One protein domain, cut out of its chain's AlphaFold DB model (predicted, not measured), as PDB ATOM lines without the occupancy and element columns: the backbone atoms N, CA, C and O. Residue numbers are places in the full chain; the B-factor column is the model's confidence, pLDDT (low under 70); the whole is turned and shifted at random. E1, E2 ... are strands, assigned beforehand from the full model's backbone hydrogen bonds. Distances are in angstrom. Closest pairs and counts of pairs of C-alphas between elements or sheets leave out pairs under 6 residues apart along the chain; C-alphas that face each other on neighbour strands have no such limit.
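This is residues 64 to 127 of the 129 residues of an uncharacterized protein of Nannocystis exedens (UniProt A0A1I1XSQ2). With little regular structure, this is a small twisted ribbon of two hairpins, E1 with E2 and E3 with E4, joined where E2's last residues pair with E4; residues 64 to 80, a long stretch with no named element, run past E1. The 64 printed residues include four named strands, 18 residues, and no named helix: all strand. The antiparallel sheet runs E1 E2 E4 E3. The whole is compact, radius of gyration of the C-alphas 12.0 A, spanning 35 by 28 by 17 A.

Find E2, residues 91 to 98, at C-alpha 91 (18.006, -59.467, 1.942); it runs 22.1 A. E1 is residues 81 to 83, 7.0 A; E3 is 109 to 111, 5.9 A; E4, 123 to 126, 9.4 A, ends at (3.680, -44.614, 3.687).

Within hydrogen-bond range, find N 82 and O 95 of E1 and E2, 3.0 A; N 123 and O 98 of E4 and E2, 2.7 A; N 109 and O 126 of E3 and E4, 2.9 A. E1 is apart from E3 and E4.

The farthest C-alphas, Ala 75 and Asp 88, are 36.7 A apart. The printed part has no cut. In the long E3 to E4 link, residues 114 to 120 have pLDDT under 70.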
ATOM      1  N   GLY A  64      22.561 -54.510  -3.460       85.19
ATOM      2  CA  GLY A  64      22.999 -54.077  -4.790       85.19
ATOM      3  C   GLY A  64      21.958 -54.232  -5.907       85.19
ATOM      4  O   GLY A  64      22.230 -53.817  -7.033       85.19
ATOM      5  N   ALA A  65      20.776 -54.789  -5.625       89.38
ATOM      6  CA  ALA A  65      19.679 -54.879  -6.583       89.38
ATOM      7  C   ALA A  65      18.751 -53.656  -6.510       89.38
ATOM      8  O   ALA A  65      18.595 -53.018  -5.466       89.38
ATOM      9  N   ALA A  66      18.113 -53.351  -7.640       88.38
ATOM     10  CA  ALA A  66      17.048 -52.361  -7.710       88.38
ATOM     11  C   ALA A  66      15.722 -52.944  -7.206       88.38
ATOM     12  O   ALA A  66      15.505 -54.156  -7.241       88.38
ATOM     13  N   CYS A  67      14.824 -52.060  -6.783       88.69
ATOM     14  CA  CYS A  67      13.463 -52.433  -6.439       88.69
ATOM     15  C   CYS A  67      12.636 -52.702  -7.686       88.69
ATOM     16  O   CYS A  67      12.552 -51.861  -8.582       88.69
ATOM     17  N   GLU A  68      12.030 -53.883  -7.742       82.81
ATOM     18  CA  GLU A  68      11.128 -54.239  -8.826       82.81
ATOM     19  C   GLU A  68       9.810 -53.475  -8.668       82.81
ATOM     20  O   GLU A  68       9.259 -53.410  -7.571       82.81
ATOM     21  N   ALA A  69       9.334 -52.884  -9.768       81.50
ATOM     22  CA  ALA A  69       8.054 -52.179  -9.849       81.50
ATOM     23  C   ALA A  69       7.804 -51.198  -8.675       81.50
ATOM     24  O   ALA A  69       6.906 -51.425  -7.858       81.50
ATOM     25  N   PRO A  70       8.578 -50.096  -8.575       84.62
ATOM     26  CA  PRO A  70       8.265 -49.032  -7.625       84.62
ATOM     27  C   PRO A  70       6.818 -48.543  -7.800       84.62
ATOM     28  O   PRO A  70       6.260 -48.661  -8.899       84.62
ATOM     29  N   PRO A  71       6.200 -47.982  -6.745       86.38
ATOM     30  CA  PRO A  71       4.855 -47.456  -6.886       86.38
ATOM     31  C   PRO A  71       4.844 -46.288  -7.873       86.38
ATOM     32  O   PRO A  71       5.884 -45.717  -8.203       86.38
ATOM     33  N   LEU A  72       3.649 -45.915  -8.319       88.00
ATOM     34  CA  LEU A  72       3.446 -44.696  -9.091       88.00
ATOM     35  C   LEU A  72       2.898 -43.598  -8.176       88.00
ATOM     36  O   LEU A  72       2.027 -43.873  -7.351       88.00
ATOM     37  N   SER A  73       3.383 -42.372  -8.349       86.81
ATOM     38  CA  SER A  73       2.796 -41.177  -7.746       86.81
ATOM     39  C   SER A  73       1.387 -40.924  -8.294       86.81
ATOM     40  O   SER A  73       0.968 -41.558  -9.270       86.81
ATOM     41  N   GLU A  74       0.657 -39.959  -7.729       80.31
ATOM     42  CA  GLU A  74      -0.643 -39.534  -8.284       80.31
ATOM     43  C   GLU A  74      -0.562 -39.121  -9.761       80.31
ATOM     44  O   GLU A  74      -1.483 -39.366 -10.541       80.31
ATOM     45  N   ALA A  75       0.574 -38.554 -10.174       83.25
ATOM     46  CA  ALA A  75       0.841 -38.166 -11.557       83.25
ATOM     47  C   ALA A  75       1.192 -39.356 -12.478       83.25
ATOM     48  O   ALA A  75       1.482 -39.157 -13.659       83.25
ATOM     49  N   GLY A  76       1.190 -40.590 -11.962       84.69
ATOM     50  CA  GLY A  76       1.540 -41.798 -12.708       84.69
ATOM     51  C   GLY A  76       3.042 -41.953 -12.962       84.69
ATOM     52  O   GLY A  76       3.437 -42.674 -13.878       84.69
ATOM     53  N   ILE A  77       3.883 -41.265 -12.186       87.81
ATOM     54  CA  ILE A  77       5.344 -41.297 -12.323       87.81
ATOM     55  C   ILE A  77       5.902 -42.322 -11.344       87.81
ATOM     56  O   ILE A  77       5.488 -42.360 -10.192       87.81
ATOM     57  N   ALA A  78       6.848 -43.149 -11.790       89.50
ATOM     58  CA  ALA A  78       7.522 -44.091 -10.904       89.50
ATOM     59  C   ALA A  78       8.222 -43.350  -9.758       89.50
ATOM     60  O   ALA A  78       9.099 -42.517  -9.993       89.50
ATOM     61  N   VAL A  79       7.831 -43.682  -8.533       90.19
ATOM     62  CA  VAL A  79       8.440 -43.159  -7.313       90.19
ATOM     63  C   VAL A  79       9.839 -43.747  -7.177       90.19
ATOM     64  O   VAL A  79      10.077 -44.912  -7.511       90.19
ATOM     65  N   ALA A  80      10.792 -42.951  -6.700       90.44
ATOM     66  CA  ALA A  80      12.112 -43.477  -6.389       90.44
ATOM     67  C   ALA A  80      11.978 -44.570  -5.321       90.44
ATOM     68  O   ALA A  80      11.263 -44.399  -4.340       90.44
ATOM     69  N   ALA A  81      12.646 -45.704  -5.505       89.56
ATOM     70  CA  ALA A  81      12.657 -46.757  -4.503       89.56
ATOM     71  C   ALA A  81      14.064 -47.299  -4.303       89.56
ATOM     72  O   ALA A  81      14.801 -47.529  -5.268       89.56
ATOM     73  N   ARG A  82      14.417 -47.548  -3.045       89.69
ATOM     74  CA  ARG A  82      15.719 -48.090  -2.651       89.69
ATOM     75  C   ARG A  82      15.571 -49.407  -1.910       89.69
ATOM     76  O   ARG A  82      14.608 -49.628  -1.177       89.69
ATOM     77  N   CYS A  83      16.587 -50.249  -2.052       90.62
ATOM     78  CA  CYS A  83      16.715 -51.457  -1.259       90.62
ATOM     79  C   CYS A  83      17.351 -51.141   0.101       90.62
ATOM     80  O   CYS A  83      18.386 -50.477   0.160       90.62
ATOM     81  N   THR A  84      16.763 -51.628   1.195       88.56
ATOM     82  CA  THR A  84      17.310 -51.460   2.557       88.56
ATOM     83  C   THR A  84      18.318 -52.537   2.956       88.56
ATOM     84  O   THR A  84      18.877 -52.465   4.053       88.56
ATOM     85  N   ALA A  85      18.565 -53.519   2.081       89.50
ATOM     86  CA  ALA A  85      19.544 -54.575   2.310       89.50
ATOM     87  C   ALA A  85      20.940 -53.992   2.574       89.50
ATOM     88  O   ALA A  85      21.328 -52.953   2.032       89.50
ATOM     89  N   ARG A  86      21.714 -54.698   3.392       86.50
ATOM     90  CA  ARG A  86      23.070 -54.319   3.799       86.50
ATOM     91  C   ARG A  86      24.033 -55.454   3.482       86.50
ATOM     92  O   ARG A  86      23.615 -56.577   3.227       86.50
ATOM     93  N   GLU A  87      25.327 -55.176   3.510       85.19
ATOM     94  CA  GLU A  87      26.347 -56.195   3.236       85.19
ATOM     95  C   GLU A  87      26.265 -57.381   4.222       85.19
ATOM     96  O   GLU A  87      26.438 -58.534   3.833       85.19
ATOM     97  N   ASP A  88      25.919 -57.110   5.481       89.31
ATOM     98  CA  ASP A  88      25.717 -58.096   6.548       89.31
ATOM     99  C   ASP A  88      24.310 -58.727   6.562       89.31
ATOM    100  O   ASP A  88      24.107 -59.765   7.192       89.31
ATOM    101  N   SER A  89      23.352 -58.138   5.840       87.81
ATOM    102  CA  SER A  89      21.991 -58.653   5.654       87.81
ATOM    103  C   SER A  89      21.591 -58.509   4.186       87.81
ATOM    104  O   SER A  89      20.970 -57.507   3.808       87.81
ATOM    105  N   PRO A  90      21.943 -59.491   3.336       88.19
ATOM    106  CA  PRO A  90      21.859 -59.349   1.887       88.19
ATOM    107  C   PRO A  90      20.421 -59.331   1.367       88.19
ATOM    108  O   PRO A  90      20.228 -59.043   0.194       88.19
ATOM    109  N   VAL A  91      19.434 -59.627   2.218       91.06
ATOM    110  CA  VAL A  91      18.006 -59.467   1.942       91.06
ATOM    111  C   VAL A  91      17.502 -58.265   2.733       91.06
ATOM    112  O   VAL A  91      17.785 -58.137   3.926       91.06
ATOM    113  N   GLY A  92      16.742 -57.402   2.070       90.75
ATOM    114  CA  GLY A  92      16.073 -56.257   2.674       90.75
ATOM    115  C   GLY A  92      14.697 -56.034   2.065       90.75
ATOM    116  O   GLY A  92      14.210 -56.835   1.267       90.75
ATOM    117  N   SER A  93      14.084 -54.925   2.445       90.88
ATOM    118  CA  SER A  93      12.821 -54.443   1.903       90.88
ATOM    119  C   SER A  93      13.065 -53.303   0.923       90.88
ATOM    120  O   SER A  93      13.942 -52.454   1.116       90.88
ATOM    121  N   CYS A  94      12.273 -53.274  -0.136       91.44
ATOM    122  CA  CYS A  94      12.157 -52.078  -0.942       91.44
ATOM    123  C   CYS A  94      11.401 -50.999  -0.167       91.44
ATOM    124  O   CYS A  94      10.557 -51.298   0.673       91.44
ATOM    125  N   VAL A  95      11.742 -49.740  -0.400       90.00
ATOM    126  CA  VAL A  95      11.064 -48.608   0.229       90.00
ATOM    127  C   VAL A  95      10.934 -47.506  -0.799       90.00
ATOM    128  O   VAL A  95      11.912 -47.205  -1.479       90.00
ATOM    129  N   ALA A  96       9.737 -46.936  -0.907       90.38
ATOM    130  CA  ALA A  96       9.462 -45.784  -1.750       90.38
ATOM    131  C   ALA A  96       9.930 -44.508  -1.039       90.38
ATOM    132  O   ALA A  96       9.452 -44.197   0.052       90.38
ATOM    133  N   ASP A  97      10.886 -43.813  -1.641       90.50
ATOM    134  CA  ASP A  97      11.461 -42.576  -1.131       90.50
ATOM    135  C   ASP A  97      10.668 -41.364  -1.616       90.50
ATOM    136  O   ASP A  97      10.126 -41.350  -2.721       90.50
ATOM    137  N   CYS A  98      10.670 -40.315  -0.804       89.88
ATOM    138  CA  CYS A  98      10.084 -39.030  -1.153       89.88
ATOM    139  C   CYS A  98      10.922 -37.881  -0.606       89.88
ATOM    140  O   CYS A  98      11.698 -38.028   0.336       89.88
ATOM    141  N   THR A  99      10.758 -36.714  -1.207       89.19
ATOM    142  CA  THR A  99      11.275 -35.437  -0.695       89.19
ATOM    143  C   THR A  99      10.148 -34.448  -0.427       89.19
ATOM    144  O   THR A  99      10.310 -33.511   0.354       89.19
ATOM    145  N   THR A 100       9.000 -34.682  -1.056       86.25
ATOM    146  CA  THR A 100       7.757 -33.930  -0.941       86.25
ATOM    147  C   THR A 100       6.575 -34.899  -0.983       86.25
ATOM    148  O   THR A 100       6.726 -36.056  -1.371       86.25
ATOM    149  N   GLU A 101       5.389 -34.441  -0.590       83.50
ATOM    150  CA  GLU A 101       4.170 -35.261  -0.658       83.50
ATOM    151  C   GLU A 101       3.784 -35.616  -2.104       83.50
ATOM    152  O   GLU A 101       3.282 -36.709  -2.346       83.50
ATOM    153  N   ASP A 102       4.111 -34.758  -3.076       85.56
ATOM    154  CA  ASP A 102       3.825 -34.976  -4.505       85.56
ATOM    155  C   ASP A 102       4.603 -36.160  -5.108       85.56
ATOM    156  O   ASP A 102       4.224 -36.708  -6.149       85.56
ATOM    157  N   ASP A 103       5.695 -36.573  -4.457       87.81
ATOM    158  CA  ASP A 103       6.469 -37.749  -4.861       87.81
ATOM    159  C   ASP A 103       5.705 -39.049  -4.578       87.81
ATOM    160  O   ASP A 103       6.055 -40.100  -5.113       87.81
ATOM    161  N   CYS A 104       4.673 -38.997  -3.735       89.00
ATOM    162  CA  CYS A 104       4.047 -40.176  -3.182       89.00
ATOM    163  C   CYS A 104       2.793 -40.642  -3.941       89.00
ATOM    164  O   CYS A 104       2.126 -39.875  -4.644       89.00
ATOM    165  N   PRO A 105       2.459 -41.940  -3.836       87.75
ATOM    166  CA  PRO A 105       1.196 -42.466  -4.342       87.75
ATOM    167  C   PRO A 105      -0.020 -41.827  -3.670       87.75
ATOM    168  O   PRO A 105       0.040 -41.414  -2.510       87.75
ATOM    169  N   ALA A 106      -1.153 -41.844  -4.372       84.06
ATOM    170  CA  ALA A 106      -2.423 -41.356  -3.838       84.06
ATOM    171  C   ALA A 106      -2.744 -41.975  -2.467       84.06
ATOM    172  O   ALA A 106      -2.695 -43.198  -2.304       84.06
ATOM    173  N   GLY A 107      -3.093 -41.125  -1.499       81.62
ATOM    174  CA  GLY A 107      -3.456 -41.528  -0.135       81.62
ATOM    175  C   GLY A 107      -2.278 -41.821   0.802       81.62
ATOM    176  O   GLY A 107      -2.496 -42.091   1.981       81.62
ATOM    177  N   THR A 108      -1.038 -41.734   0.321       87.19
ATOM    178  CA  THR A 108       0.155 -41.837   1.174       87.19
ATOM    179  C   THR A 108       0.728 -40.459   1.490       87.19
ATOM    180  O   THR A 108       0.525 -39.506   0.743       87.19
ATOM    181  N   LEU A 109       1.443 -40.357   2.609       87.38
ATOM    182  CA  LEU A 109       2.156 -39.153   3.018       87.38
ATOM    183  C   LEU A 109       3.659 -39.389   2.943       87.38
ATOM    184  O   LEU A 109       4.137 -40.516   3.115       87.38
ATOM    185  N   CYS A 110       4.401 -38.302   2.735       88.94
ATOM    186  CA  CYS A 110       5.845 -38.324   2.873       88.94
ATOM    187  C   CYS A 110       6.208 -38.190   4.354       88.94
ATOM    188  O   CYS A 110       6.209 -37.095   4.918       88.94
ATOM    189  N   PHE A 111       6.487 -39.316   5.004       86.94
ATOM    190  CA  PHE A 111       6.963 -39.311   6.381       86.94
ATOM    191  C   PHE A 111       8.432 -38.907   6.398       86.94
ATOM    192  O   PHE A 111       9.170 -39.269   5.491       86.94
ATOM    193  N   PHE A 112       8.867 -38.210   7.447       84.62
ATOM    194  CA  PHE A 112      10.272 -37.924   7.745       84.62
ATOM    195  C   PHE A 112      10.545 -38.398   9.182       84.62
ATOM    196  O   PHE A 112       9.709 -38.188  10.058       84.62
ATOM    197  N   ASP A 113      11.687 -39.033   9.447       71.88
ATOM    198  CA  ASP A 113      12.138 -39.329  10.810       71.88
ATOM    199  C   ASP A 113      13.413 -38.531  11.087       71.88
ATOM    200  O   ASP A 113      14.453 -38.745  10.468       71.88
ATOM    201  N   ASP A 114      13.359 -37.623  12.059       62.94
ATOM    202  CA  ASP A 114      14.476 -36.739  12.420       62.94
ATOM    203  C   ASP A 114      15.760 -37.479  12.850       62.94
ATOM    204  O   ASP A 114      16.809 -36.854  12.988       62.94
ATOM    205  N   ARG A 115      15.728 -38.798  13.080       59.53
ATOM    206  CA  ARG A 115      16.911 -39.620  13.394       59.53
ATOM    207  C   ARG A 115      17.527 -40.261  12.150       59.53
ATOM    208  O   ARG A 115      18.728 -40.527  12.167       59.53
ATOM    209  N   TYR A 116      16.757 -40.492  11.085       56.25
ATOM    210  CA  TYR A 116      17.222 -41.158   9.855       56.25
ATOM    211  C   TYR A 116      17.259 -40.244   8.625       56.25
ATOM    212  O   TYR A 116      18.072 -40.451   7.728       56.25
ATOM    213  N   THR A 117      16.421 -39.218   8.603       57.38
ATOM    214  CA  THR A 117      16.223 -38.295   7.490       57.38
ATOM    215  C   THR A 117      17.139 -37.056   7.454       57.38
ATOM    216  O   THR A 117      17.377 -36.561   6.348       57.38
ATOM    217  N   PRO A 118      17.738 -36.523   8.548       52.31
ATOM    218  CA  PRO A 118      18.459 -35.245   8.462       52.31
ATOM    219  C   PRO A 118      19.761 -35.304   7.646       52.31
ATOM    220  O   PRO A 118      20.278 -34.260   7.259       52.31
ATOM    221  N   SER A 119      20.306 -36.494   7.370       56.59
ATOM    222  CA  SER A 119      21.534 -36.655   6.577       56.59
ATOM    223  C   SER A 119      21.288 -36.791   5.072       56.59
ATOM    224  O   SER A 119      22.194 -36.510   4.288       56.59
ATOM    225  N   THR A 120      20.089 -37.204   4.658       65.94
ATOM    226  CA  THR A 120      19.751 -37.472   3.249       65.94
ATOM    227  C   THR A 120      18.676 -36.540   2.700       65.94
ATOM    228  O   THR A 120      18.576 -36.397   1.485       65.94
ATOM    229  N   GLY A 121      17.871 -35.915   3.569       74.31
ATOM    230  CA  GLY A 121      16.685 -35.157   3.163       74.31
ATOM    231  C   GLY A 121      15.606 -36.026   2.509       74.31
ATOM    232  O   GLY A 121      14.747 -35.490   1.818       74.31
ATOM    233  N   GLN A 122      15.672 -37.351   2.687       82.25
ATOM    234  CA  GLN A 122      14.749 -38.312   2.082       82.25
ATOM    235  C   GLN A 122      13.797 -38.894   3.123       82.25
ATOM    236  O   GLN A 122      14.214 -39.520   4.105       82.25
ATOM    237  N   GLY A 123      12.515 -38.667   2.875       88.12
ATOM    238  CA  GLY A 123      11.406 -39.307   3.542       88.12
ATOM    239  C   GLY A 123      11.051 -40.665   2.928       88.12
ATOM    240  O   GLY A 123      11.723 -41.143   2.009       88.12
ATOM    241  N   ILE A 124       9.973 -41.279   3.418       88.62
ATOM    242  CA  ILE A 124       9.364 -42.459   2.790       88.62
ATOM    243  C   ILE A 124       7.872 -42.246   2.577       88.62
ATOM    244  O   ILE A 124       7.192 -41.679   3.434       88.62
ATOM    245  N   CYS A 125       7.362 -42.746   1.456       88.94
ATOM    246  CA  CYS A 125       5.930 -42.798   1.216       88.94
ATOM    247  C   CYS A 125       5.330 -43.949   2.014       88.94
ATOM    248  O   CYS A 125       5.661 -45.117   1.787       88.94
ATOM    249  N   ALA A 126       4.438 -43.626   2.939       87.75
ATOM    250  CA  ALA A 126       3.680 -44.614   3.687       87.75
ATOM    251  C   ALA A 126       2.256 -44.120   3.920       87.75
ATOM    252  O   ALA A 126       1.935 -42.952   3.705       87.75
ATOM    253  N   TRP A 127       1.380 -45.021   4.338       85.31
ATOM    254  CA  TRP A 127       0.024 -44.631   4.678       85.31
ATOM    255  C   TRP A 127      -0.042 -44.027   6.079       85.31
ATOM    256  O   TRP A 127       0.634 -44.538   6.979       85.31
TER     257      TRP A 127